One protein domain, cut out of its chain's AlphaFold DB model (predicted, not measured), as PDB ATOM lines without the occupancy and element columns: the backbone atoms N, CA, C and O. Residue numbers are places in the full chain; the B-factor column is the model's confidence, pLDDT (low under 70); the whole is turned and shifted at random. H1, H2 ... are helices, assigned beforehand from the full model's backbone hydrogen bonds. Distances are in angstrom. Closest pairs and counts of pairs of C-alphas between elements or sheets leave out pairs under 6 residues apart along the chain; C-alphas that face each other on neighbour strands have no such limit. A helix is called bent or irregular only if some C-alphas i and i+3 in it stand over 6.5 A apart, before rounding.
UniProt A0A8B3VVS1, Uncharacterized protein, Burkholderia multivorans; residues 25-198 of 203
ATOM      1  N   SER A  25     -10.244  25.771  59.077       84.00
ATOM      2  CA  SER A  25     -11.199  24.671  59.284       84.00
ATOM      3  C   SER A  25     -12.651  25.089  59.033       84.00
ATOM      4  O   SER A  25     -13.383  24.369  58.367       84.00
ATOM      5  N   GLN A  26     -13.065  26.277  59.489       87.06
ATOM      6  CA  GLN A  26     -14.412  26.789  59.197       87.06
ATOM      7  C   GLN A  26     -14.630  27.011  57.697       87.06
ATOM      8  O   GLN A  26     -15.703  26.721  57.171       87.06
ATOM      9  N   LEU A  27     -13.612  27.512  56.988       86.62
ATOM     10  CA  LEU A  27     -13.671  27.659  55.537       86.62
ATOM     11  C   LEU A  27     -13.818  26.298  54.842       86.62
ATOM     12  O   LEU A  27     -14.582  26.195  53.884       86.62
ATOM     13  N   LEU A  28     -13.121  25.266  55.326       91.38
ATOM     14  CA  LEU A  28     -13.249  23.908  54.802       91.38
ATOM     15  C   LEU A  28     -14.689  23.390  54.930       91.38
ATOM     16  O   LEU A  28     -15.231  22.911  53.936       91.38
ATOM     17  N   ASP A  29     -15.326  23.569  56.089       91.44
ATOM     18  CA  ASP A  29     -16.719  23.158  56.317       91.44
ATOM     19  C   ASP A  29     -17.688  23.863  55.349       91.44
ATOM     20  O   ASP A  29     -18.584  23.242  54.771       91.44
ATOM     21  N   VAL A  30     -17.488  25.168  55.114       92.25
ATOM     22  CA  VAL A  30     -18.293  25.949  54.157       92.25
ATOM     23  C   VAL A  30     -18.096  25.446  52.726       92.25
ATOM     24  O   VAL A  30     -19.065  25.295  51.977       92.25
ATOM     25  N   LEU A  31     -16.852  25.181  52.324       92.69
ATOM     26  CA  LEU A  31     -16.543  24.655  50.995       92.69
ATOM     27  C   LEU A  31     -17.116  23.248  50.798       92.69
ATOM     28  O   LEU A  31     -17.619  22.954  49.715       92.69
ATOM     29  N   GLU A  32     -17.096  22.412  51.836       95.56
ATOM     30  CA  GLU A  32     -17.695  21.077  51.817       95.56
ATOM     31  C   GLU A  32     -19.212  21.138  51.629       95.56
ATOM     32  O   GLU A  32     -19.763  20.468  50.750       95.56
ATOM     33  N   ALA A  33     -19.892  21.981  52.407       93.81
ATOM     34  CA  ALA A  33     -21.331  22.179  52.286       93.81
ATOM     35  C   ALA A  33     -21.717  22.663  50.877       93.81
ATOM     36  O   ALA A  33     -22.623  22.104  50.255       93.81
ATOM     37  N   ASN A  34     -20.984  23.643  50.336       91.06
ATOM     38  CA  ASN A  34     -21.208  24.167  48.987       91.06
ATOM     39  C   ASN A  34     -20.959  23.115  47.898       91.06
ATOM     40  O   ASN A  34     -21.725  23.025  46.937       91.06
ATOM     41  N   LEU A  35     -19.899  22.313  48.038       94.00
ATOM     42  CA  LEU A  35     -19.585  21.231  47.109       94.00
ATOM     43  C   LEU A  35     -20.709  20.186  47.082       94.00
ATOM     44  O   LEU A  35     -21.165  19.798  46.005       94.00
ATOM     45  N   ASN A  36     -21.185  19.772  48.256       94.94
ATOM     46  CA  ASN A  36     -22.258  18.790  48.386       94.94
ATOM     47  C   ASN A  36     -23.597  19.312  47.838       94.94
ATOM     48  O   ASN A  36     -24.303  18.570  47.150       94.94
ATOM     49  N   ASP A  37     -23.927  20.585  48.068       93.56
ATOM     50  CA  ASP A  37     -25.114  21.229  47.486       93.56
ATOM     51  C   ASP A  37     -25.043  21.279  45.947       93.56
ATOM     52  O   ASP A  37     -25.978  20.855  45.258       93.56
ATOM     53  N   LEU A  38     -23.910  21.717  45.384       92.31
ATOM     54  CA  LEU A  38     -23.698  21.740  43.932       92.31
ATOM     55  C   LEU A  38     -23.776  20.343  43.317       92.31
ATOM     56  O   LEU A  38     -24.391  20.167  42.261       92.31
ATOM     57  N   TYR A  39     -23.196  19.341  43.979       92.25
ATOM     58  CA  TYR A  39     -23.295  17.953  43.547       92.25
ATOM     59  C   TYR A  39     -24.749  17.458  43.559       92.25
ATOM     60  O   TYR A  39     -25.209  16.872  42.575       92.25
ATOM     61  N   GLY A  40     -25.507  17.762  44.618       91.75
ATOM     62  CA  GLY A  40     -26.938  17.462  44.705       91.75
ATOM     63  C   GLY A  40     -27.736  18.071  43.548       91.75
ATOM     64  O   GLY A  40     -28.539  17.382  42.914       91.75
ATOM     65  N   LYS A  41     -27.452  19.332  43.198       90.00
ATOM     66  CA  LYS A  41     -28.061  20.021  42.048       90.00
ATOM     67  C   LYS A  41     -27.697  19.370  40.714       90.00
ATOM     68  O   LYS A  41     -28.580  19.231  39.871       90.00
ATOM     69  N   CYS A  42     -26.449  18.939  40.527       88.25
ATOM     70  CA  CYS A  42     -26.013  18.241  39.311       88.25
ATOM     71  C   CYS A  42     -26.655  16.854  39.157       88.25
ATOM     72  O   CYS A  42     -26.867  16.392  38.042       88.25
ATOM     73  N   ARG A  43     -26.968  16.172  40.263       88.56
ATOM     74  CA  ARG A  43     -27.604  14.847  40.229       88.56
ATOM     75  C   ARG A  43     -29.104  14.910  39.919       88.56
ATOM     76  O   ARG A  43     -29.682  13.908  39.499       88.56
ATOM     77  N   ASN A  44     -29.750  16.056  40.133       86.56
ATOM     78  CA  ASN A  44     -31.174  16.216  39.857       86.56
ATOM     79  C   ASN A  44     -31.433  16.291  38.340       86.56
ATOM     80  O   ASN A  44     -31.032  17.246  37.678       86.56
ATOM     81  N   LEU A  45     -32.167  15.307  37.810       67.31
ATOM     82  CA  LEU A  45     -32.521  15.195  36.389       67.31
ATOM     83  C   LEU A  45     -33.302  16.406  35.852       67.31
ATOM     84  O   LEU A  45     -33.237  16.686  34.660       67.31
ATOM     85  N   GLN A  46     -33.996  17.152  36.717       80.31
ATOM     86  CA  GLN A  46     -34.710  18.376  36.330       80.31
ATOM     87  C   GLN A  46     -33.768  19.523  35.935       80.31
ATOM     88  O   GLN A  46     -34.195  20.467  35.280       80.31
ATOM     89  N   ASN A  47     -32.485  19.440  36.293       78.25
ATOM     90  CA  ASN A  47     -31.488  20.462  35.991       78.25
ATOM     91  C   ASN A  47     -30.690  20.159  34.717       78.25
ATOM     92  O   ASN A  47     -29.625  20.746  34.541       78.25
ATOM     93  N   HIS A  48     -31.157  19.254  33.845       74.06
ATOM     94  CA  HIS A  48     -30.395  18.801  32.674       74.06
ATOM     95  C   HIS A  48     -29.869  19.969  31.815       74.06
ATOM     96  O   HIS A  48     -28.693  19.997  31.452       74.06
ATOM     97  N   ASP A  49     -30.698  20.991  31.596       77.25
ATOM     98  CA  ASP A  49     -30.338  22.183  30.815       77.25
ATOM     99  C   ASP A  49     -29.318  23.091  31.525       77.25
ATOM    100  O   ASP A  49     -28.593  23.857  30.892       77.25
ATOM    101  N   LEU A  50     -29.220  22.983  32.853       80.56
ATOM    102  CA  LEU A  50     -28.272  23.722  33.685       80.56
ATOM    103  C   LEU A  50     -26.977  22.944  33.939       80.56
ATOM    104  O   LEU A  50     -26.028  23.535  34.457       80.56
ATOM    105  N   LEU A  51     -26.900  21.657  33.577       81.75
ATOM    106  CA  LEU A  51     -25.726  20.815  33.837       81.75
ATOM    107  C   LEU A  51     -24.420  21.396  33.291       81.75
ATOM    108  O   LEU A  51     -23.437  21.360  34.029       81.75
ATOM    109  N   PRO A  52     -24.364  21.985  32.079       82.69
ATOM    110  CA  PRO A  52     -23.130  22.606  31.604       82.69
ATOM    111  C   PRO A  52     -22.660  23.740  32.525       82.69
ATOM    112  O   PRO A  52     -21.488  23.801  32.885       82.69
ATOM    113  N   LYS A  53     -23.588  24.598  32.980       86.25
ATOM    114  CA  LYS A  53     -23.301  25.688  33.924       86.25
ATOM    115  C   LYS A  53     -22.865  25.124  35.276       86.25
ATOM    116  O   LYS A  53     -21.781  25.447  35.753       86.25
ATOM    117  N   LEU A  54     -23.698  24.278  35.883       88.50
ATOM    118  CA  LEU A  54     -23.461  23.686  37.202       88.50
ATOM    119  C   LEU A  54     -22.162  22.876  37.238       88.50
ATOM    120  O   LEU A  54     -21.438  22.938  38.228       88.50
ATOM    121  N   GLY A  55     -21.819  22.197  36.144       91.19
ATOM    122  CA  GLY A  55     -20.587  21.429  36.006       91.19
ATOM    123  C   GLY A  55     -19.325  22.283  36.117       91.19
ATOM    124  O   GLY A  55     -18.323  21.808  36.653       91.19
ATOM    125  N   PHE A  56     -19.351  23.543  35.672       93.81
ATOM    126  CA  PHE A  56     -18.220  24.454  35.858       93.81
ATOM    127  C   PHE A  56     -18.064  24.892  37.314       93.81
ATOM    128  O   PHE A  56     -16.950  24.867  37.841       93.81
ATOM    129  N   PHE A  57     -19.174  25.256  37.968       94.31
ATOM    130  CA  PHE A  57     -19.169  25.603  39.392       94.31
ATOM    131  C   PHE A  57     -18.686  24.420  40.228       94.31
ATOM    132  O   PHE A  57     -17.785  24.583  41.044       94.31
ATOM    133  N   LEU A  58     -19.197  23.219  39.947       94.62
ATOM    134  CA  LEU A  58     -18.807  21.994  40.633       94.62
ATOM    135  C   LEU A  58     -17.301  21.735  40.530       94.62
ATOM    136  O   LEU A  58     -16.652  21.517  41.546       94.62
ATOM    137  N   GLN A  59     -16.723  21.796  39.329       95.62
ATOM    138  CA  GLN A  59     -15.300  21.496  39.131       95.62
ATOM    139  C   GLN A  59     -14.371  22.477  39.859       95.62
ATOM    140  O   GLN A  59     -13.355  22.063  40.413       95.62
ATOM    141  N   VAL A  60     -14.711  23.767  39.894       96.12
ATOM    142  CA  VAL A  60     -13.928  24.754  40.654       96.12
ATOM    143  C   VAL A  60     -14.146  24.578  42.157       96.12
ATOM    144  O   VAL A  60     -13.180  24.663  42.910       96.12
ATOM    145  N   SER A  61     -15.368  24.270  42.604       95.88
ATOM    146  CA  SER A  61     -15.647  23.960  44.011       95.88
ATOM    147  C   SER A  61     -14.904  22.712  44.489       95.88
ATOM    148  O   SER A  61     -14.381  22.721  45.599       95.88
ATOM    149  N   MET A  62     -14.785  21.676  43.651       96.75
ATOM    150  CA  MET A  62     -13.947  20.506  43.935       96.75
ATOM    151  C   MET A  62     -12.491  20.923  44.145       96.75
ATOM    152  O   MET A  62     -11.897  20.572  45.160       96.75
ATOM    153  N   PHE A  63     -11.936  21.727  43.232       97.31
ATOM    154  CA  PHE A  63     -10.570  22.232  43.363       97.31
ATOM    155  C   PHE A  63     -10.376  23.061  44.644       97.31
ATOM    156  O   PHE A  63      -9.421  22.834  45.384       97.31
ATOM    157  N   HIS A  64     -11.284  23.995  44.949       96.19
ATOM    158  CA  HIS A  64     -11.209  24.821  46.164       96.19
ATOM    159  C   HIS A  64     -11.271  23.977  47.437       96.19
ATOM    160  O   HIS A  64     -10.458  24.187  48.336       96.19
ATOM    161  N   TYR A  65     -12.186  23.008  47.497       96.31
ATOM    162  CA  TYR A  65     -12.298  22.082  48.620       96.31
ATOM    163  C   TYR A  65     -11.020  21.256  48.803       96.31
ATOM    164  O   TYR A  65     -10.487  21.178  49.909       96.31
ATOM    165  N   GLU A  66     -10.481  20.683  47.723       96.00
ATOM    166  CA  GLU A  66      -9.245  19.899  47.783       96.00
ATOM    167  C   GLU A  66      -8.060  20.722  48.296       96.00
ATOM    168  O   GLU A  66      -7.295  20.224  49.125       96.00
ATOM    169  N   MET A  67      -7.925  21.975  47.849       95.25
ATOM    170  CA  MET A  67      -6.869  22.878  48.316       95.25
ATOM    171  C   MET A  67      -7.054  23.288  49.776       95.25
ATOM    172  O   MET A  67      -6.082  23.289  50.528       95.25
ATOM    173  N   ALA A  68      -8.283  23.595  50.201       93.75
ATOM    174  CA  ALA A  68      -8.567  23.921  51.595       93.75
ATOM    175  C   ALA A  68      -8.267  22.735  52.520       93.75
ATOM    176  O   ALA A  68      -7.611  22.900  53.547       93.75
ATOM    177  N   ARG A  69      -8.669  21.521  52.126       94.50
ATOM    178  CA  ARG A  69      -8.395  20.297  52.888       94.50
ATOM    179  C   ARG A  69      -6.896  20.055  53.039       94.50
ATOM    180  O   ARG A  69      -6.432  19.652  54.103       94.50
ATOM    181  N   GLU A  70      -6.138  20.277  51.972       92.62
ATOM    182  CA  GLU A  70      -4.690  20.100  51.995       92.62
ATOM    183  C   GLU A  70      -3.995  21.165  52.847       92.62
ATOM    184  O   GLU A  70      -3.115  20.823  53.632       92.62
ATOM    185  N   LEU A  71      -4.457  22.416  52.793       90.88
ATOM    186  CA  LEU A  71      -3.966  23.482  53.663       90.88
ATOM    187  C   LEU A  71      -4.205  23.164  55.146       90.88
ATOM    188  O   LEU A  71      -3.270  23.254  55.935       90.88
ATOM    189  N   VAL A  72      -5.404  22.701  55.521       91.12
ATOM    190  CA  VAL A  72      -5.695  22.251  56.898       91.12
ATOM    191  C   VAL A  72      -4.754  21.118  57.318       91.12
ATOM    192  O   VAL A  72      -4.240  21.107  58.437       91.12
ATOM    193  N   SER A  73      -4.494  20.162  56.421       89.44
ATOM    194  CA  SER A  73      -3.580  19.048  56.698       89.44
ATOM    195  C   SER A  73      -2.142  19.520  56.946       89.44
ATOM    196  O   SER A  73      -1.499  19.032  57.880       89.44
ATOM    197  N   LEU A  74      -1.665  20.489  56.159       88.56
ATOM    198  CA  LEU A  74      -0.341  21.096  56.301       88.56
ATOM    199  C   LEU A  74      -0.226  21.969  57.553       88.56
ATOM    200  O   LEU A  74       0.786  21.911  58.238       88.56
ATOM    201  N   GLU A  75      -1.263  22.727  57.908       88.25
ATOM    202  CA  GLU A  75      -1.290  23.505  59.155       88.25
ATOM    203  C   GLU A  75      -1.228  22.603  60.398       88.25
ATOM    204  O   GLU A  75      -0.636  22.970  61.418       88.25
ATOM    205  N   ALA A  76      -1.836  21.415  60.322       87.12
ATOM    206  CA  ALA A  76      -1.766  20.412  61.378       87.12
ATOM    207  C   ALA A  76      -0.405  19.695  61.419       87.12
ATOM    208  O   ALA A  76       0.042  19.308  62.498       87.12
ATOM    209  N   ASN A  77       0.256  19.532  60.268       84.88
ATOM    210  CA  ASN A  77       1.505  18.781  60.120       84.88
ATOM    211  C   ASN A  77       2.503  19.543  59.226       84.88
ATOM    212  O   ASN A  77       2.772  19.113  58.102       84.88
ATOM    213  N   PRO A  78       3.075  20.662  59.705       77.12
ATOM    214  CA  PRO A  78       3.848  21.567  58.850       77.12
ATOM    215  C   PRO A  78       5.158  20.962  58.333       77.12
ATOM    216  O   PRO A  78       5.681  21.414  57.315       77.12
ATOM    217  N   GLY A  79       5.689  19.938  59.012       84.19
ATOM    218  CA  GLY A  79       7.002  19.370  58.708       84.19
ATOM    219  C   GLY A  79       8.129  20.407  58.806       84.19
ATOM    220  O   GLY A  79       7.944  21.518  59.298       84.19
ATOM    221  N   SER A  80       9.324  20.037  58.347       85.31
ATOM    222  CA  SER A  80      10.437  20.967  58.124       85.31
ATOM    223  C   SER A  80      11.393  20.420  57.057       85.31
ATOM    224  O   SER A  80      11.409  19.215  56.782       85.31
ATOM    225  N   GLY A  81      12.158  21.311  56.416       85.50
ATOM    226  CA  GLY A  81      13.110  20.950  55.360       85.50
ATOM    227  C   GLY A  81      12.451  20.165  54.220       85.50
ATOM    228  O   GLY A  81      11.354  20.499  53.771       85.50
ATOM    229  N   LEU A  82      13.088  19.071  53.789       83.44
ATOM    230  CA  LEU A  82      12.574  18.218  52.712       83.44
ATOM    231  C   LEU A  82      11.164  17.677  52.993       83.44
ATOM    232  O   LEU A  82      10.361  17.563  52.072       83.44
ATOM    233  N   ALA A  83      10.836  17.354  54.249       87.88
ATOM    234  CA  ALA A  83       9.515  16.830  54.591       87.88
ATOM    235  C   ALA A  83       8.408  17.858  54.307       87.88
ATOM    236  O   ALA A  83       7.351  17.490  53.802       87.88
ATOM    237  N   GLN A  84       8.672  19.144  54.556       88.44
ATOM    238  CA  GLN A  84       7.744  20.228  54.232       88.44
ATOM    239  C   GLN A  84       7.620  20.426  52.712       88.44
ATOM    240  O   GLN A  84       6.506  20.527  52.197       88.44
ATOM    241  N   ALA A  85       8.737  20.392  51.977       86.00
ATOM    242  CA  ALA A  85       8.731  20.459  50.512       86.00
ATOM    243  C   ALA A  85       7.964  19.281  49.872       86.00
ATOM    244  O   ALA A  85       7.244  19.448  48.885       86.00
ATOM    245  N   LEU A  86       8.065  18.085  50.460       86.00
ATOM    246  CA  LEU A  86       7.288  16.915  50.055       86.00
ATOM    247  C   LEU A  86       5.807  17.048  50.411       86.00
ATOM    248  O   LEU A  86       4.961  16.632  49.622       86.00
ATOM    249  N   ALA A  87       5.484  17.632  51.564       88.62
ATOM    250  CA  ALA A  87       4.106  17.797  52.009       88.62
ATOM    251  C   ALA A  87       3.310  18.728  51.074       88.62
ATOM    252  O   ALA A  87       2.166  18.432  50.736       88.62
ATOM    253  N   VAL A  88       3.928  19.798  50.557       90.75
ATOM    254  CA  VAL A  88       3.268  20.740  49.626       90.75
ATOM    255  C   VAL A  88       3.153  20.229  48.184       90.75
ATOM    256  O   VAL A  88       2.469  20.830  47.351       90.75
ATOM    257  N   LYS A  89       3.796  19.103  47.857       87.75
ATOM    258  CA  LYS A  89       3.808  18.523  46.504       87.75
ATOM    259  C   LYS A  89       2.400  18.267  45.961       87.75
ATOM    260  O   LYS A  89       2.160  18.473  44.768       87.75
ATOM    261  N   GLY A  90       1.481  17.806  46.810       88.38
ATOM    262  CA  GLY A  90       0.101  17.533  46.407       88.38
ATOM    263  C   GLY A  90      -0.634  18.798  45.952       88.38
ATOM    264  O   GLY A  90      -1.225  18.790  44.867       88.38
ATOM    265  N   MET A  91      -0.469  19.911  46.681       92.94
ATOM    266  CA  MET A  91      -1.034  21.216  46.310       92.94
ATOM    267  C   MET A  91      -0.488  21.700  44.974       92.94
ATOM    268  O   MET A  91      -1.251  22.126  44.105       92.94
ATOM    269  N   ILE A  92       0.831  21.599  44.783       93.50
ATOM    270  CA  ILE A  92       1.488  22.006  43.538       93.50
ATOM    271  C   ILE A  92       0.917  21.218  42.361       93.50
ATOM    272  O   ILE A  92       0.498  21.804  41.361       93.50
ATOM    273  N   ARG A  93       0.877  19.887  42.484       92.31
ATOM    274  CA  ARG A  93       0.413  19.002  41.416       92.31
ATOM    275  C   ARG A  93      -1.035  19.294  41.031       92.31
ATOM    276  O   ARG A  93      -1.301  19.519  39.851       92.31
ATOM    277  N   ARG A  94      -1.949  19.341  42.003       94.56
ATOM    278  CA  ARG A  94      -3.370  19.631  41.753       94.56
ATOM    279  C   ARG A  94      -3.564  21.014  41.138       94.56
ATOM    280  O   ARG A  94      -4.318  21.155  40.182       94.56
ATOM    281  N   THR A  95      -2.835  22.021  41.621       96.94
ATOM    282  CA  THR A  95      -2.882  23.385  41.070       96.94
ATOM    283  C   THR A  95      -2.415  23.426  39.613       96.94
ATOM    284  O   THR A  95      -3.040  24.078  38.777       96.94
ATOM    285  N   VAL A  96      -1.349  22.695  39.277       95.94
ATOM    286  CA  VAL A  96      -0.856  22.552  37.900       95.94
ATOM    287  C   VAL A  96      -1.881  21.850  37.007       95.94
ATOM    288  O   VAL A  96      -2.192  22.345  35.921       95.94
ATOM    289  N   GLU A  97      -2.397  20.702  37.442       95.44
ATOM    290  CA  GLU A  97      -3.369  19.906  36.684       95.44
ATOM    291  C   GLU A  97      -4.659  20.705  36.450       95.44
ATOM    292  O   GLU A  97      -5.097  20.857  35.305       95.44
ATOM    293  N   PHE A  98      -5.202  21.323  37.502       97.31
ATOM    294  CA  PHE A  98      -6.380  22.176  37.398       97.31
ATOM    295  C   PHE A  98      -6.112  23.418  36.550       97.31
ATOM    296  O   PHE A  98      -6.940  23.786  35.725       97.31
ATOM    297  N   GLY A  99      -4.944  24.053  36.668       96.81
ATOM    298  CA  GLY A  99      -4.600  25.214  35.850       96.81
ATOM    299  C   GLY A  99      -4.471  24.907  34.358       96.81
ATOM    300  O   GLY A  99      -4.826  25.747  33.524       96.81
ATOM    301  N   LYS A 100      -4.023  23.698  33.999       95.94
ATOM    302  CA  LYS A 100      -4.075  23.199  32.616       95.94
ATOM    303  C   LYS A 100      -5.519  22.989  32.168       95.94
ATOM    304  O   LYS A 100      -5.892  23.500  31.114       95.94
ATOM    305  N   HIS A 101      -6.326  22.299  32.973       96.62
ATOM    306  CA  HIS A 101      -7.738  22.030  32.679       96.62
ATOM    307  C   HIS A 101      -8.564  23.313  32.526       96.62
ATOM    308  O   HIS A 101      -9.272  23.499  31.538       96.62
ATOM    309  N   LEU A 102      -8.393  24.262  33.444       96.19
ATOM    310  CA  LEU A 102      -9.059  25.558  33.433       96.19
ATOM    311  C   LEU A 102      -8.797  26.321  32.134       96.19
ATOM    312  O   LEU A 102      -9.720  26.826  31.500       96.19
ATOM    313  N   ARG A 103      -7.526  26.401  31.731       94.69
ATOM    314  CA  ARG A 103      -7.101  27.140  30.539       94.69
ATOM    315  C   ARG A 103      -7.523  26.450  29.245       94.69
ATOM    316  O   ARG A 103      -7.925  27.132  28.307       94.69
ATOM    317  N   ASN A 104      -7.367  25.131  29.179       95.69
ATOM    318  CA  ASN A 104      -7.505  24.380  27.934       95.69
ATOM    319  C   ASN A 104      -8.942  23.894  27.689       95.69
ATOM    320  O   ASN A 104      -9.298  23.672  26.536       95.69
ATOM    321  N   ALA A 105      -9.754  23.740  28.740       95.38
ATOM    322  CA  ALA A 105     -11.120  23.230  28.649       95.38
ATOM    323  C   ALA A 105     -12.150  24.197  29.249       95.38
ATOM    324  O   ALA A 105     -12.997  24.696  28.510       95.38
ATOM    325  N   LEU A 106     -12.066  24.515  30.548       95.19
ATOM    326  CA  LEU A 106     -13.159  25.221  31.238       95.19
ATOM    327  C   LEU A 106     -13.412  26.629  30.697       95.19
ATOM    328  O   LEU A 106     -14.541  26.942  30.342       95.19
ATOM    329  N   ILE A 107     -12.384  27.475  30.597       95.00
ATOM    330  CA  ILE A 107     -12.534  28.848  30.089       95.00
ATOM    331  C   ILE A 107     -13.100  28.853  28.655       95.00
ATOM    332  O   ILE A 107     -14.081  29.559  28.414       95.00
ATOM    333  N   PRO A 108     -12.555  28.073  27.696       94.31
ATOM    334  CA  PRO A 108     -13.155  27.946  26.370       94.31
ATOM    335  C   PRO A 108     -14.630  27.527  26.397       94.31
ATOM    336  O   PRO A 108     -15.439  28.133  25.697       94.31
ATOM    337  N   GLN A 109     -14.986  26.536  27.217       93.62
ATOM    338  CA  GLN A 109     -16.357  26.035  27.326       93.62
ATOM    339  C   GLN A 109     -17.305  27.061  27.973       93.62
ATOM    340  O   GLN A 109     -18.429  27.227  27.505       93.62
ATOM    341  N   MET A 110     -16.849  27.812  28.981       94.31
ATOM    342  CA  MET A 110     -17.596  28.932  29.571       94.31
ATOM    343  C   MET A 110     -17.887  30.012  28.526       94.31
ATOM    344  O   MET A 110     -19.028  30.451  28.400       94.31
ATOM    345  N   CYS A 111     -16.884  30.410  27.736       92.38
ATOM    346  CA  CYS A 111     -17.074  31.378  26.653       92.38
ATOM    347  C   CYS A 111     -18.061  30.872  25.591       92.38
ATOM    348  O   CYS A 111     -18.874  31.649  25.100       92.38
ATOM    349  N   GLN A 112     -17.998  29.586  25.233       91.50
ATOM    350  CA  GLN A 112     -18.939  28.982  24.286       91.50
ATOM    351  C   GLN A 112     -20.372  28.993  24.827       91.50
ATOM    352  O   GLN A 112     -21.284  29.382  24.101       91.50
ATOM    353  N   LEU A 113     -20.570  28.618  26.097       90.69
ATOM    354  CA  LEU A 113     -21.898  28.636  26.710       90.69
ATOM    355  C   LEU A 113     -22.450  30.061  26.806       90.69
ATOM    356  O   LEU A 113     -23.603  30.284  26.454       90.69
ATOM    357  N   ALA A 114     -21.624  31.022  27.224       90.56
ATOM    358  CA  ALA A 114     -22.007  32.428  27.291       90.56
ATOM    359  C   ALA A 114     -22.442  32.962  25.915       90.56
ATOM    360  O   ALA A 114     -23.519  33.538  25.791       90.56
ATOM    361  N   ALA A 115     -21.667  32.682  24.863       89.62
ATOM    362  CA  ALA A 115     -22.024  33.072  23.501       89.62
ATOM    363  C   ALA A 115     -23.342  32.432  23.028       89.62
ATOM    364  O   ALA A 115     -24.135  33.088  22.361       89.62
ATOM    365  N   HIS A 116     -23.605  31.172  23.397       88.12
ATOM    366  CA  HIS A 116     -24.847  30.479  23.039       88.12
ATOM    367  C   HIS A 116     -26.101  31.126  23.650       88.12
ATOM    368  O   HIS A 116     -27.181  31.060  23.062       88.12
ATOM    369  N   VAL A 117     -25.962  31.763  24.814       87.00
ATOM    370  CA  VAL A 117     -27.055  32.469  25.501       87.00
ATOM    371  C   VAL A 117     -26.992  33.988  25.325       87.00
ATOM    372  O   VAL A 117     -27.682  34.708  26.037       87.00
ATOM    373  N   SER A 118     -26.178  34.484  24.386       86.19
ATOM    374  CA  SER A 118     -25.976  35.920  24.140       86.19
ATOM    375  C   SER A 118     -25.510  36.710  25.377       86.19
ATOM    376  O   SER A 118     -25.809  37.895  25.506       86.19
ATOM    377  N   ALA A 119     -24.773  36.064  26.283       86.94
ATOM    378  CA  ALA A 119     -24.117  36.700  27.421       86.94
ATOM    379  C   ALA A 119     -22.789  37.346  26.999       86.94
ATOM    380  O   ALA A 119     -21.988  36.725  26.289       86.94
ATOM    381  N   ASP A 120     -22.504  38.553  27.496       82.75
ATOM    382  CA  ASP A 120     -21.238  39.249  27.229       82.75
ATOM    383  C   ASP A 120     -20.105  38.745  28.140       82.75
ATOM    384  O   ASP A 120     -19.688  39.379  29.109       82.75
ATOM    385  N   LEU A 121     -19.583  37.559  27.817       87.44
ATOM    386  CA  LEU A 121     -18.324  37.069  28.368       87.44
ATOM    387  C   LEU A 121     -17.186  37.322  27.376       87.44
ATOM    388  O   LEU A 121     -16.732  36.419  26.661       87.44
ATOM    389  N   SER A 122     -16.699  38.559  27.330       82.44
ATOM    390  CA  SER A 122     -15.606  38.901  26.427       82.44
ATOM    391  C   SER A 122     -14.298  38.191  26.828       82.44
ATOM    392  O   SER A 122     -13.900  38.120  27.997       82.44
ATOM    393  N   ARG A 123     -13.549  37.699  25.831       83.75
ATOM    394  CA  ARG A 123     -12.178  37.189  26.048       83.75
ATOM    395  C   ARG A 123     -11.251  38.263  26.626       83.75
ATOM    396  O   ARG A 123     -10.239  37.926  27.241       83.75
ATOM    397  N   GLN A 124     -11.586  39.534  26.417       87.12
ATOM    398  CA  GLN A 124     -10.849  40.666  26.956       87.12
ATOM    399  C   GLN A 124     -10.994  40.738  28.481       87.12
ATOM    400  O   GLN A 124      -9.973  40.830  29.158       87.12
ATOM    401  N   ASN A 125     -12.200  40.546  29.022       88.94
ATOM    402  CA  ASN A 125     -12.455  40.538  30.467       88.94
ATOM    403  C   ASN A 125     -11.636  39.438  31.166       88.94
ATOM    404  O   ASN A 125     -10.947  39.677  32.159       88.94
ATOM    405  N   ILE A 126     -11.612  38.232  30.588       91.56
ATOM    406  CA  ILE A 126     -10.803  37.115  31.105       91.56
ATOM    407  C   ILE A 126      -9.303  37.428  31.017       91.56
ATOM    408  O   ILE A 126      -8.531  37.090  31.919       91.56
ATOM    409  N   ARG A 127      -8.860  38.074  29.933       92.62
ATOM    410  CA  ARG A 127      -7.459  38.471  29.748       92.62
ATOM    411  C   ARG A 127      -7.031  39.531  30.761       92.62
ATOM    412  O   ARG A 127      -5.907  39.456  31.252       92.62
ATOM    413  N   GLU A 128      -7.886  40.498  31.056       93.88
ATOM    414  CA  GLU A 128      -7.641  41.536  32.058       93.88
ATOM    415  C   GLU A 128      -7.570  40.945  33.457       93.88
ATOM    416  O   GLU A 128      -6.576  41.162  34.151       93.88
ATOM    417  N   LEU A 129      -8.522  40.079  33.811       94.19
ATOM    418  CA  LEU A 129      -8.469  39.329  35.060       94.19
ATOM    419  C   LEU A 129      -7.155  38.541  35.169       94.19
ATOM    420  O   LEU A 129      -6.438  38.646  36.161       94.19
ATOM    421  N   ARG A 130      -6.770  37.820  34.110       94.25
ATOM    422  CA  ARG A 130      -5.508  37.065  34.062       94.25
ATOM    423  C   ARG A 130      -4.272  37.947  34.284       94.25
ATOM    424  O   ARG A 130      -3.290  37.464  34.840       94.25
ATOM    425  N   ARG A 131      -4.278  39.212  33.844       95.25
ATOM    426  CA  ARG A 131      -3.153  40.141  34.067       95.25
ATOM    427  C   ARG A 131      -2.976  40.467  35.549       95.25
ATOM    428  O   ARG A 131      -1.832  40.551  35.984       95.25
ATOM    429  N   GLY A 132      -4.073  40.591  36.299       95.25
ATOM    430  CA  GLY A 132      -4.040  40.837  37.745       95.25
ATOM    431  C   GLY A 132      -3.393  39.703  38.545       95.25
ATOM    432  O   GLY A 132      -2.736  39.966  39.541       95.25
ATOM    433  N   PHE A 133      -3.497  38.464  38.056       96.62
ATOM    434  CA  PHE A 133      -2.937  37.257  38.687       96.62
ATOM    435  C   PHE A 133      -1.726  36.696  37.925       96.62
ATOM    436  O   PHE A 133      -1.437  35.496  37.939       96.62
ATOM    437  N   LYS A 134      -1.031  37.550  37.160       95.44
ATOM    438  CA  LYS A 134       0.122  37.137  36.346       95.44
ATOM    439  C   LYS A 134       1.225  36.459  37.177       95.44
ATOM    440  O   LYS A 134       1.746  35.457  36.678       95.44
ATOM    441  N   PRO A 135       1.615  36.956  38.371       95.06
ATOM    442  CA  PRO A 135       2.665  36.328  39.175       95.06
ATOM    443  C   PRO A 135       2.340  34.880  39.549       95.06
ATOM    444  O   PRO A 135       3.155  33.989  39.305       95.06
ATOM    445  N   GLU A 136       1.131  34.634  40.050       95.56
ATOM    446  CA  GLU A 136       0.679  33.323  40.509       95.56
ATOM    447  C   GLU A 136       0.544  32.356  39.340       95.56
ATOM    448  O   GLU A 136       1.065  31.244  39.380       95.56
ATOM    449  N   ILE A 137      -0.061  32.798  38.235       94.75
ATOM    450  CA  ILE A 137      -0.189  31.973  37.028       94.75
ATOM    451  C   ILE A 137       1.190  31.618  36.462       94.75
ATOM    452  O   ILE A 137       1.413  30.482  36.042       94.75
ATOM    453  N   ALA A 138       2.133  32.563  36.450       94.56
ATOM    454  CA  ALA A 138       3.494  32.290  36.002       94.56
ATOM    455  C   ALA A 138       4.205  31.285  36.919       94.56
ATOM    456  O   ALA A 138       4.944  30.435  36.425       94.56
ATOM    457  N   GLN A 139       3.973  31.352  38.232       94.31
ATOM    458  CA  GLN A 139       4.525  30.392  39.184       94.31
ATOM    459  C   GLN A 139       3.936  28.988  38.986       94.31
ATOM    460  O   GLN A 139       4.699  28.028  38.900       94.31
ATOM    461  N   VAL A 140       2.618  28.866  38.802       94.56
ATOM    462  CA  VAL A 140       1.964  27.583  38.486       94.56
ATOM    463  C   VAL A 140       2.525  26.977  37.196       94.56
ATOM    464  O   VAL A 140       2.789  25.780  37.139       94.56
ATOM    465  N   LEU A 141       2.791  27.790  36.168       92.50
ATOM    466  CA  LEU A 141       3.428  27.308  34.935       92.50
ATOM    467  C   LEU A 141       4.862  26.807  35.168       92.50
ATOM    468  O   LEU A 141       5.255  25.790  34.601       92.50
ATOM    469  N   ARG A 142       5.648  27.473  36.024       90.75
ATOM    470  CA  ARG A 142       6.993  26.993  36.400       90.75
ATOM    471  C   ARG A 142       6.934  25.649  37.123       90.75
ATOM    472  O   ARG A 142       7.793  24.792  36.906       90.75
ATOM    473  N   TRP A 143       5.909  25.448  37.942       92.81
ATOM    474  CA  TRP A 143       5.699  24.201  38.662       92.81
ATOM    475  C   TRP A 143       5.342  23.012  37.774       92.81
ATOM    476  O   TRP A 143       5.469  21.884  38.239       92.81
ATOM    477  N   GLU A 144       4.977  23.201  36.502       89.69
ATOM    478  CA  GLU A 144       4.724  22.075  35.595       89.69
ATOM    479  C   GLU A 144       5.924  21.125  35.511       89.69
ATOM    480  O   GLU A 144       5.751  19.906  35.520       89.69
ATOM    481  N   ARG A 145       7.147  21.669  35.506       83.50
ATOM    482  CA  ARG A 145       8.371  20.859  35.517       83.50
ATOM    483  C   ARG A 145       8.507  20.061  36.812       83.50
ATOM    484  O   ARG A 145       8.851  18.886  36.748       83.50
ATOM    485  N   ILE A 146       8.219  20.684  37.956       84.38
ATOM    486  CA  ILE A 146       8.270  20.038  39.275       84.38
ATOM    487  C   ILE A 146       7.224  18.928  39.347       84.38
ATOM    488  O   ILE A 146       7.554  17.795  39.682       84.38
ATOM    489  N   ALA A 147       5.979  19.219  38.969       85.25
ATOM    490  CA  ALA A 147       4.891  18.253  38.967       85.25
ATOM    491  C   ALA A 147       5.212  17.055  38.064       85.25
ATOM    492  O   ALA A 147       5.052  15.924  38.500       85.25
ATOM    493  N   ASN A 148       5.740  17.284  36.857       83.44
ATOM    494  CA  ASN A 148       6.113  16.206  35.938       83.44
ATOM    495  C   ASN A 148       7.293  15.371  36.459       83.44
ATOM    496  O   ASN A 148       7.249  14.150  36.385       83.44
ATOM    497  N   LYS A 149       8.340  16.011  36.997       79.38
ATOM    498  CA  LYS A 149       9.534  15.321  37.518       79.38
ATOM    499  C   LYS A 149       9.307  14.598  38.836       79.38
ATOM    500  O   LYS A 149      10.072  13.719  39.202       79.38
ATOM    501  N   THR A 150       8.255  14.965  39.550       73.19
ATOM    502  CA  THR A 150       7.857  14.308  40.794       73.19
ATOM    503  C   THR A 150       6.596  13.453  40.615       73.19
ATOM    504  O   THR A 150       6.108  12.865  41.585       73.19
ATOM    505  N   ALA A 151       6.054  13.362  39.393       68.94
ATOM    506  CA  ALA A 151       4.956  12.468  39.048       68.94
ATOM    507  C   ALA A 151       5.513  11.049  38.896       68.94
ATOM    508  O   ALA A 151       6.217  10.735  37.945       68.94
ATOM    509  N   GLY A 152       5.204  10.197  39.869       56.16
ATOM    510  CA  GLY A 152       5.893   8.926  40.072       56.16
ATOM    511  C   GLY A 152       6.777   9.047  41.302       56.16
ATOM    512  O   GLY A 152       7.552   9.987  41.440       56.16
ATOM    513  N   TYR A 153       6.599   8.143  42.258       55.91
ATOM    514  CA  TYR A 153       7.222   8.248  43.577       55.91
ATOM    515  C   TYR A 153       8.763   8.181  43.540       55.91
ATOM    516  O   TYR A 153       9.386   8.499  44.547       55.91
ATOM    517  N   TYR A 154       9.362   7.840  42.390       63.66
ATOM    518  CA  TYR A 154      10.795   7.607  42.211       63.66
ATOM    519  C   TYR A 154      11.223   7.954  40.763       63.66
ATOM    520  O   TYR A 154      11.203   7.087  39.892       63.66
ATOM    521  N   ASP A 155      11.564   9.219  40.468       75.00
ATOM    522  CA  ASP A 155      12.332   9.535  39.243       75.00
ATOM    523  C   ASP A 155      13.754   8.976  39.430       75.00
ATOM    524  O   ASP A 155      14.310   9.034  40.530       75.00
ATOM    525  N   SER A 156      14.336   8.405  38.373       78.75
ATOM    526  CA  SER A 156      15.705   7.875  38.395       78.75
ATOM    527  C   SER A 156      16.758   8.948  38.699       78.75
ATOM    528  O   SER A 156      17.842   8.630  39.179       78.75
ATOM    529  N   ASP A 157      16.443  10.216  38.426       84.62
ATOM    530  CA  ASP A 157      17.287  11.372  38.708       84.62
ATOM    531  C   ASP A 157      16.870  12.049  40.025       84.62
ATOM    532  O   ASP A 157      16.231  13.110  40.063       84.62
ATOM    533  N   ALA A 158      17.246  11.407  41.134       80.44
ATOM    534  CA  ALA A 158      16.987  11.909  42.480       80.44
ATOM    535  C   ALA A 158      17.638  13.282  42.730       80.44
ATOM    536  O   ALA A 158      17.065  14.106  43.438       80.44
ATOM    537  N   THR A 159      18.796  13.565  42.125       85.06
ATOM    538  CA  THR A 159      19.493  14.853  42.272       85.06
ATOM    539  C   THR A 159      18.664  16.001  41.707       85.06
ATOM    540  O   THR A 159      18.489  17.021  42.377       85.06
ATOM    541  N   THR A 160      18.092  15.833  40.512       84.25
ATOM    542  CA  THR A 160      17.194  16.840  39.932       84.25
ATOM    543  C   THR A 160      15.925  17.004  40.765       84.25
ATOM    544  O   THR A 160      15.482  18.134  40.970       84.25
ATOM    545  N   VAL A 161      15.337  15.915  41.272       81.19
ATOM    546  CA  VAL A 161      14.151  15.996  42.143       81.19
ATOM    547  C   VAL A 161      14.454  16.785  43.415       81.19
ATOM    548  O   VAL A 161      13.706  17.705  43.740       81.19
ATOM    549  N   MET A 162      15.562  16.479  44.089       82.94
ATOM    550  CA  MET A 162      15.990  17.183  45.300       82.94
ATOM    551  C   MET A 162      16.227  18.670  45.029       82.94
ATOM    552  O   MET A 162      15.646  19.506  45.708       82.94
ATOM    553  N   SER A 163      16.953  19.014  43.960       85.44
ATOM    554  CA  SER A 163      17.188  20.413  43.580       85.44
ATOM    555  C   SER A 163      15.895  21.187  43.283       85.44
ATOM    556  O   SER A 163      15.798  22.372  43.600       85.44
ATOM    557  N   LEU A 164      14.895  20.537  42.680       85.44
ATOM    558  CA  LEU A 164      13.594  21.155  42.417       85.44
ATOM    559  C   LEU A 164      12.768  21.348  43.696       85.44
ATOM    560  O   LEU A 164      12.023  22.321  43.776       85.44
ATOM    561  N   LEU A 165      12.878  20.432  44.665       83.69
ATOM    562  CA  LEU A 165      12.176  20.512  45.947       83.69
ATOM    563  C   LEU A 165      12.828  21.517  46.904       83.69
ATOM    564  O   LEU A 165      12.106  22.262  47.557       83.69
ATOM    565  N   ASP A 166      14.159  21.600  46.937       82.44
ATOM    566  CA  ASP A 166      14.904  22.551  47.776       82.44
ATOM    567  C   ASP A 166      14.589  24.015  47.427       82.44
ATOM    568  O   ASP A 166      14.673  24.903  48.270       82.44
ATOM    569  N   GLY A 167      14.191  24.278  46.179       81.69
ATOM    570  CA  GLY A 167      13.765  25.602  45.727       81.69
ATOM    571  C   GLY A 167      12.339  25.998  46.133       81.69
ATOM    572  O   GLY A 167      11.884  27.067  45.723       81.69
ATOM    573  N   LEU A 168      11.604  25.155  46.868       85.81
ATOM    574  CA  LEU A 168      10.228  25.424  47.286       85.81
ATOM    575  C   LEU A 168      10.172  25.917  48.734       85.81
ATOM    576  O   LEU A 168      10.491  25.183  49.664       85.81
ATOM    577  N   SER A 169       9.663  27.133  48.926       87.50
ATOM    578  CA  SER A 169       9.201  27.606  50.238       87.50
ATOM    579  C   SER A 169       7.727  27.251  50.431       87.50
ATOM    580  O   SER A 169       6.915  27.389  49.511       87.50
ATOM    581  N   TYR A 170       7.376  26.826  51.646       88.62
ATOM    582  CA  TYR A 170       5.992  26.595  52.052       88.62
ATOM    583  C   TYR A 170       5.132  27.847  51.857       88.62
ATOM    584  O   TYR A 170       4.084  27.781  51.216       88.62
ATOM    585  N   GLU A 171       5.612  28.991  52.343       90.31
ATOM    586  CA  GLU A 171       4.932  30.283  52.254       90.31
ATOM    587  C   GLU A 171       4.667  30.648  50.794       90.31
ATOM    588  O   GLU A 171       3.529  30.925  50.420       90.31
ATOM    589  N   GLN A 172       5.685  30.536  49.935       91.88
ATOM    590  CA  GLN A 172       5.545  30.830  48.510       91.88
ATOM    591  C   GLN A 172       4.509  29.922  47.832       91.88
ATOM    592  O   GLN A 172       3.754  30.375  46.961       91.88
ATOM    593  N   VAL A 173       4.474  28.635  48.196       93.31
ATOM    594  CA  VAL A 173       3.500  27.689  47.641       93.31
ATOM    595  C   VAL A 173       2.087  28.045  48.088       93.31
ATOM    596  O   VAL A 173       1.193  28.134  47.244       93.31
ATOM    597  N   VAL A 174       1.889  28.299  49.381       93.12
ATOM    598  CA  VAL A 174       0.587  28.665  49.950       93.12
ATOM    599  C   VAL A 174       0.076  29.969  49.343       93.12
ATOM    600  O   VAL A 174      -1.054  30.001  48.857       93.12
ATOM    601  N   GLU A 175       0.900  31.016  49.280       94.69
ATOM    602  CA  GLU A 175       0.526  32.309  48.692       94.69
ATOM    603  C   GLU A 175       0.133  32.177  47.219       94.69
ATOM    604  O   GLU A 175      -0.903  32.696  46.789       94.69
ATOM    605  N   THR A 176       0.922  31.426  46.444       95.62
ATOM    606  CA  THR A 176       0.635  31.176  45.027       95.62
ATOM    607  C   THR A 176      -0.682  30.423  44.860       95.62
ATOM    608  O   THR A 176      -1.489  30.787  44.004       95.62
ATOM    609  N   VAL A 177      -0.931  29.391  45.673       95.69
ATOM    610  CA  VAL A 177      -2.176  28.614  45.606       95.69
ATOM    611  C   VAL A 177      -3.370  29.463  46.028       95.69
ATOM    612  O   VAL A 177      -4.382  29.454  45.336       95.69
ATOM    613  N   GLN A 178      -3.263  30.258  47.093       95.06
ATOM    614  CA  GLN A 178      -4.327  31.175  47.511       95.06
ATOM    615  C   GLN A 178      -4.651  32.206  46.425       95.06
ATOM    616  O   GLN A 178      -5.821  32.440  46.116       95.06
ATOM    617  N   GLY A 179      -3.635  32.805  45.800       96.31
ATOM    618  CA  GLY A 179      -3.849  33.715  44.677       96.31
ATOM    619  C   GLY A 179      -4.459  33.012  43.465       96.31
ATOM    620  O   GLY A 179      -5.351  33.564  42.820       96.31
ATOM    621  N   PHE A 180      -4.084  31.759  43.206       97.12
ATOM    622  CA  PHE A 180      -4.699  30.957  42.155       97.12
ATOM    623  C   PHE A 180      -6.160  30.581  42.470       97.12
ATOM    624  O   PHE A 180      -7.023  30.671  41.597       97.12
ATOM    625  N   ILE A 181      -6.496  30.254  43.720       96.31
ATOM    626  CA  ILE A 181      -7.881  30.058  44.182       96.31
ATOM    627  C   ILE A 181      -8.701  31.329  43.937       96.31
ATOM    628  O   ILE A 181      -9.765  31.253  43.321       96.31
ATOM    629  N   ARG A 182      -8.183  32.506  44.317       97.00
ATOM    630  CA  ARG A 182      -8.837  33.797  44.033       97.00
ATOM    631  C   ARG A 182      -9.047  34.010  42.536       97.00
ATOM    632  O   ARG A 182     -10.139  34.387  42.122       97.00
ATOM    633  N   TYR A 183      -8.038  33.724  41.713       97.44
ATOM    634  CA  TYR A 183      -8.153  33.818  40.258       97.44
ATOM    635  C   TYR A 183      -9.292  32.942  39.718       97.44
ATOM    636  O   TYR A 183     -10.150  33.427  38.982       97.44
ATOM    637  N   THR A 184      -9.331  31.666  40.103       96.75
ATOM    638  CA  THR A 184     -10.354  30.719  39.629       96.75
ATOM    639  C   THR A 184     -11.760  31.069  40.121       96.75
ATOM    640  O   THR A 184     -12.709  30.999  39.339       96.75
ATOM    641  N   GLY A 185     -11.895  31.538  41.365       95.88
ATOM    642  CA  GLY A 185     -13.151  32.078  41.889       95.88
ATOM    643  C   GLY A 185     -13.619  33.318  41.123       95.88
ATOM    644  O   GLY A 185     -14.790  33.418  40.762       95.88
ATOM    645  N   ASN A 186     -12.704  34.226  40.779       96.75
ATOM    646  CA  ASN A 186     -13.035  35.419  40.002       96.75
ATOM    647  C   ASN A 186     -13.435  35.089  38.559       96.75
ATOM    648  O   ASN A 186     -14.325  35.742  38.021       96.75
ATOM    649  N   VAL A 187     -12.836  34.064  37.942       95.75
ATOM    650  CA  VAL A 187     -13.273  33.568  36.624       95.75
ATOM    651  C   VAL A 187     -14.723  33.083  36.693       95.75
ATOM    652  O   VAL A 187     -15.526  33.458  35.841       95.75
ATOM    653  N   LEU A 188     -15.081  32.304  37.722       94.31
ATOM    654  CA  LEU A 188     -16.467  31.871  37.919       94.31
ATOM    655  C   LEU A 188     -17.424  33.023  38.193       94.31
ATOM    656  O   LEU A 188     -18.527  33.026  37.658       94.31
ATOM    657  N   SER A 189     -17.022  33.978  39.031       94.25
ATOM    658  CA  SER A 189     -17.840  35.149  39.343       94.25
ATOM    659  C   SER A 189     -18.154  35.934  38.070       94.25
ATOM    660  O   SER A 189     -19.315  36.196  37.766       94.25
ATOM    661  N   LEU A 190     -17.128  36.190  37.258       94.31
ATOM    662  CA  LEU A 190     -17.254  36.904  35.995       94.31
ATOM    663  C   LEU A 190     -18.154  36.158  34.995       94.31
ATOM    664  O   LEU A 190     -18.982  36.772  34.328       94.31
ATOM    665  N   PHE A 191     -18.054  34.830  34.938       93.69
ATOM    666  CA  PHE A 191     -18.970  34.003  34.154       93.69
ATOM    667  C   PHE A 191     -20.412  34.035  34.689       93.69
ATOM    668  O   PHE A 191     -21.357  34.136  33.909       93.69
ATOM    669  N   SER A 192     -20.596  33.974  36.008       92.12
ATOM    670  CA  SER A 192     -21.911  34.032  36.656       92.12
ATOM    671  C   SER A 192     -22.627  35.350  36.369       92.12
ATOM    672  O   SER A 192     -23.798  35.338  35.998       92.12
ATOM    673  N   ILE A 193     -21.907  36.470  36.489       91.44
ATOM    674  CA  ILE A 193     -22.407  37.815  36.184       91.44
ATOM    675  C   ILE A 193     -22.868  37.877  34.727       91.44
ATOM    676  O   ILE A 193     -24.032  38.174  34.480       91.44
ATOM    677  N   ALA A 194     -22.010  37.470  33.784       90.81
ATOM    678  CA  ALA A 194     -22.346  37.480  32.362       90.81
ATOM    679  C   ALA A 194     -23.622  36.675  32.053       90.81
ATOM    680  O   ALA A 194     -24.458  37.109  31.267       90.81
ATOM    681  N   LEU A 195     -23.805  35.514  32.692       88.50
ATOM    682  CA  LEU A 195     -25.010  34.701  32.509       88.50
ATOM    683  C   LEU A 195     -26.278  35.331  33.097       88.50
ATOM    684  O   LEU A 195     -27.359  35.076  32.577       88.50
ATOM    685  N   ASN A 196     -26.170  36.091  34.187       87.12
ATOM    686  CA  ASN A 196     -27.321  36.728  34.833       87.12
ATOM    687  C   ASN A 196     -27.728  38.038  34.140       87.12
ATOM    688  O   ASN A 196     -28.886  38.433  34.226       87.12
ATOM    689  N   GLU A 197     -26.788  38.698  33.466       86.69
ATOM    690  CA  GLU A 197     -27.021  39.913  32.673       86.69
ATOM    691  C   GLU A 197     -27.456  39.609  31.230       86.69
ATOM    692  O   GLU A 197     -27.813  40.520  30.481       86.69
ATOM    693  N   ALA A 198     -27.443  38.333  30.831       81.25
ATOM    694  CA  ALA A 198     -27.898  37.910  29.517       81.25
ATOM    695  C   ALA A 198     -29.371  38.311  29.314       81.25
ATOM    696  O   ALA A 198     -30.200  38.049  30.190       81.25
TER     697      ALA A 198
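What this domain is: This is residues 25 to 198 of the 203 residues of an uncharacterized protein of Burkholderia multivorans (UniProt A0A8B3VVS1). An elongated bundle of three helices, H2, the first arm of H4 (H4a) and H8, side by side, makes the core; H1 folds back along H2 on one side of it, and H5 packs on H8 on the other. H6 crosses H4a and H8 steeply, with H3 and H7 beyond it at one end of the long axis. The printed part has 174 residues with eight named helices, H1 to H8 in order, and no named strand; the class is all helix. The whole is compact, with a radius of gyration of the C-alphas of 17.8 A and spans of 53 by 33 by 27 A.

Where its parts are: H2, residues 45 to 76, is the longest helix and measures 40.0 A from C-alpha 45 at (-32.521, 15.195, 36.389) to C-alpha 76. It is irregular: C-alphas 46 and 49 are 8.0 A apart, and it has a kink of 83 degrees near residue 52. H1, residues 25 to 43, is 27.0 A long and begins at (-11.199, 24.671, 59.284). H3 is residues 82 to 87. H4, residues 89 to 116, was assigned as one helix by its hydrogen bonds but is bent, with C-alphas 104 and 107 7.1 A apart; its arms are H4a, residues 89 to 104, and H4b, residues 107 to 116. H5 is residues 123 to 132, H6 residues 134 to 149 and H7 residues 158 to 166. H8, residues 170 to 196, is 38.8 A long and ends at (-27.321, 36.728, 34.833).

How they stand to each other: H2 and H1 form a helical hairpin and touch at Tyr 65 and Leu 31, their closest C-alphas, 5.5 A apart. H2 touches H8 with residues 56 to 71 alone, closest at the C-alphas of His 64 and Ile 181, 6.5 A, opposite ways at a shallow tilt of 17 degrees. H2 touches H4a at the C-alphas of Met 67 and Met 91, 6.4 A. H8, the hub, touches H5 at the C-alphas of Val 187 and Ile 126, 7.0 A. H6 touches H4a at a steep tilt of 65 degrees, the C-alphas of Ala 147 and Arg 93 being 5.2 A apart. H7 touches H3, about perpendicular at 77 degrees, closest at the C-alphas of Leu 165 and Ala 85, 5.7 A. H1 and H8 are apart. Every O i to N i+4 pair is within hydrogen-bond range in H1, H3, H4a, H4b, H5, H7 and H8, against 23 of 28 in H2 and 10 of 12 in H6.

The domain as a whole: The C-alphas of Gln 46 and Thr 159, the two farthest apart, are 54.6 A from each other. The printed part has no cut and no long link. Residues 44 to 49, of which 45 to 49 belong to H2, stand free. Mean pLDDT of the printed part is 89.4, with residue 45 and residues 151 to 154 under 70.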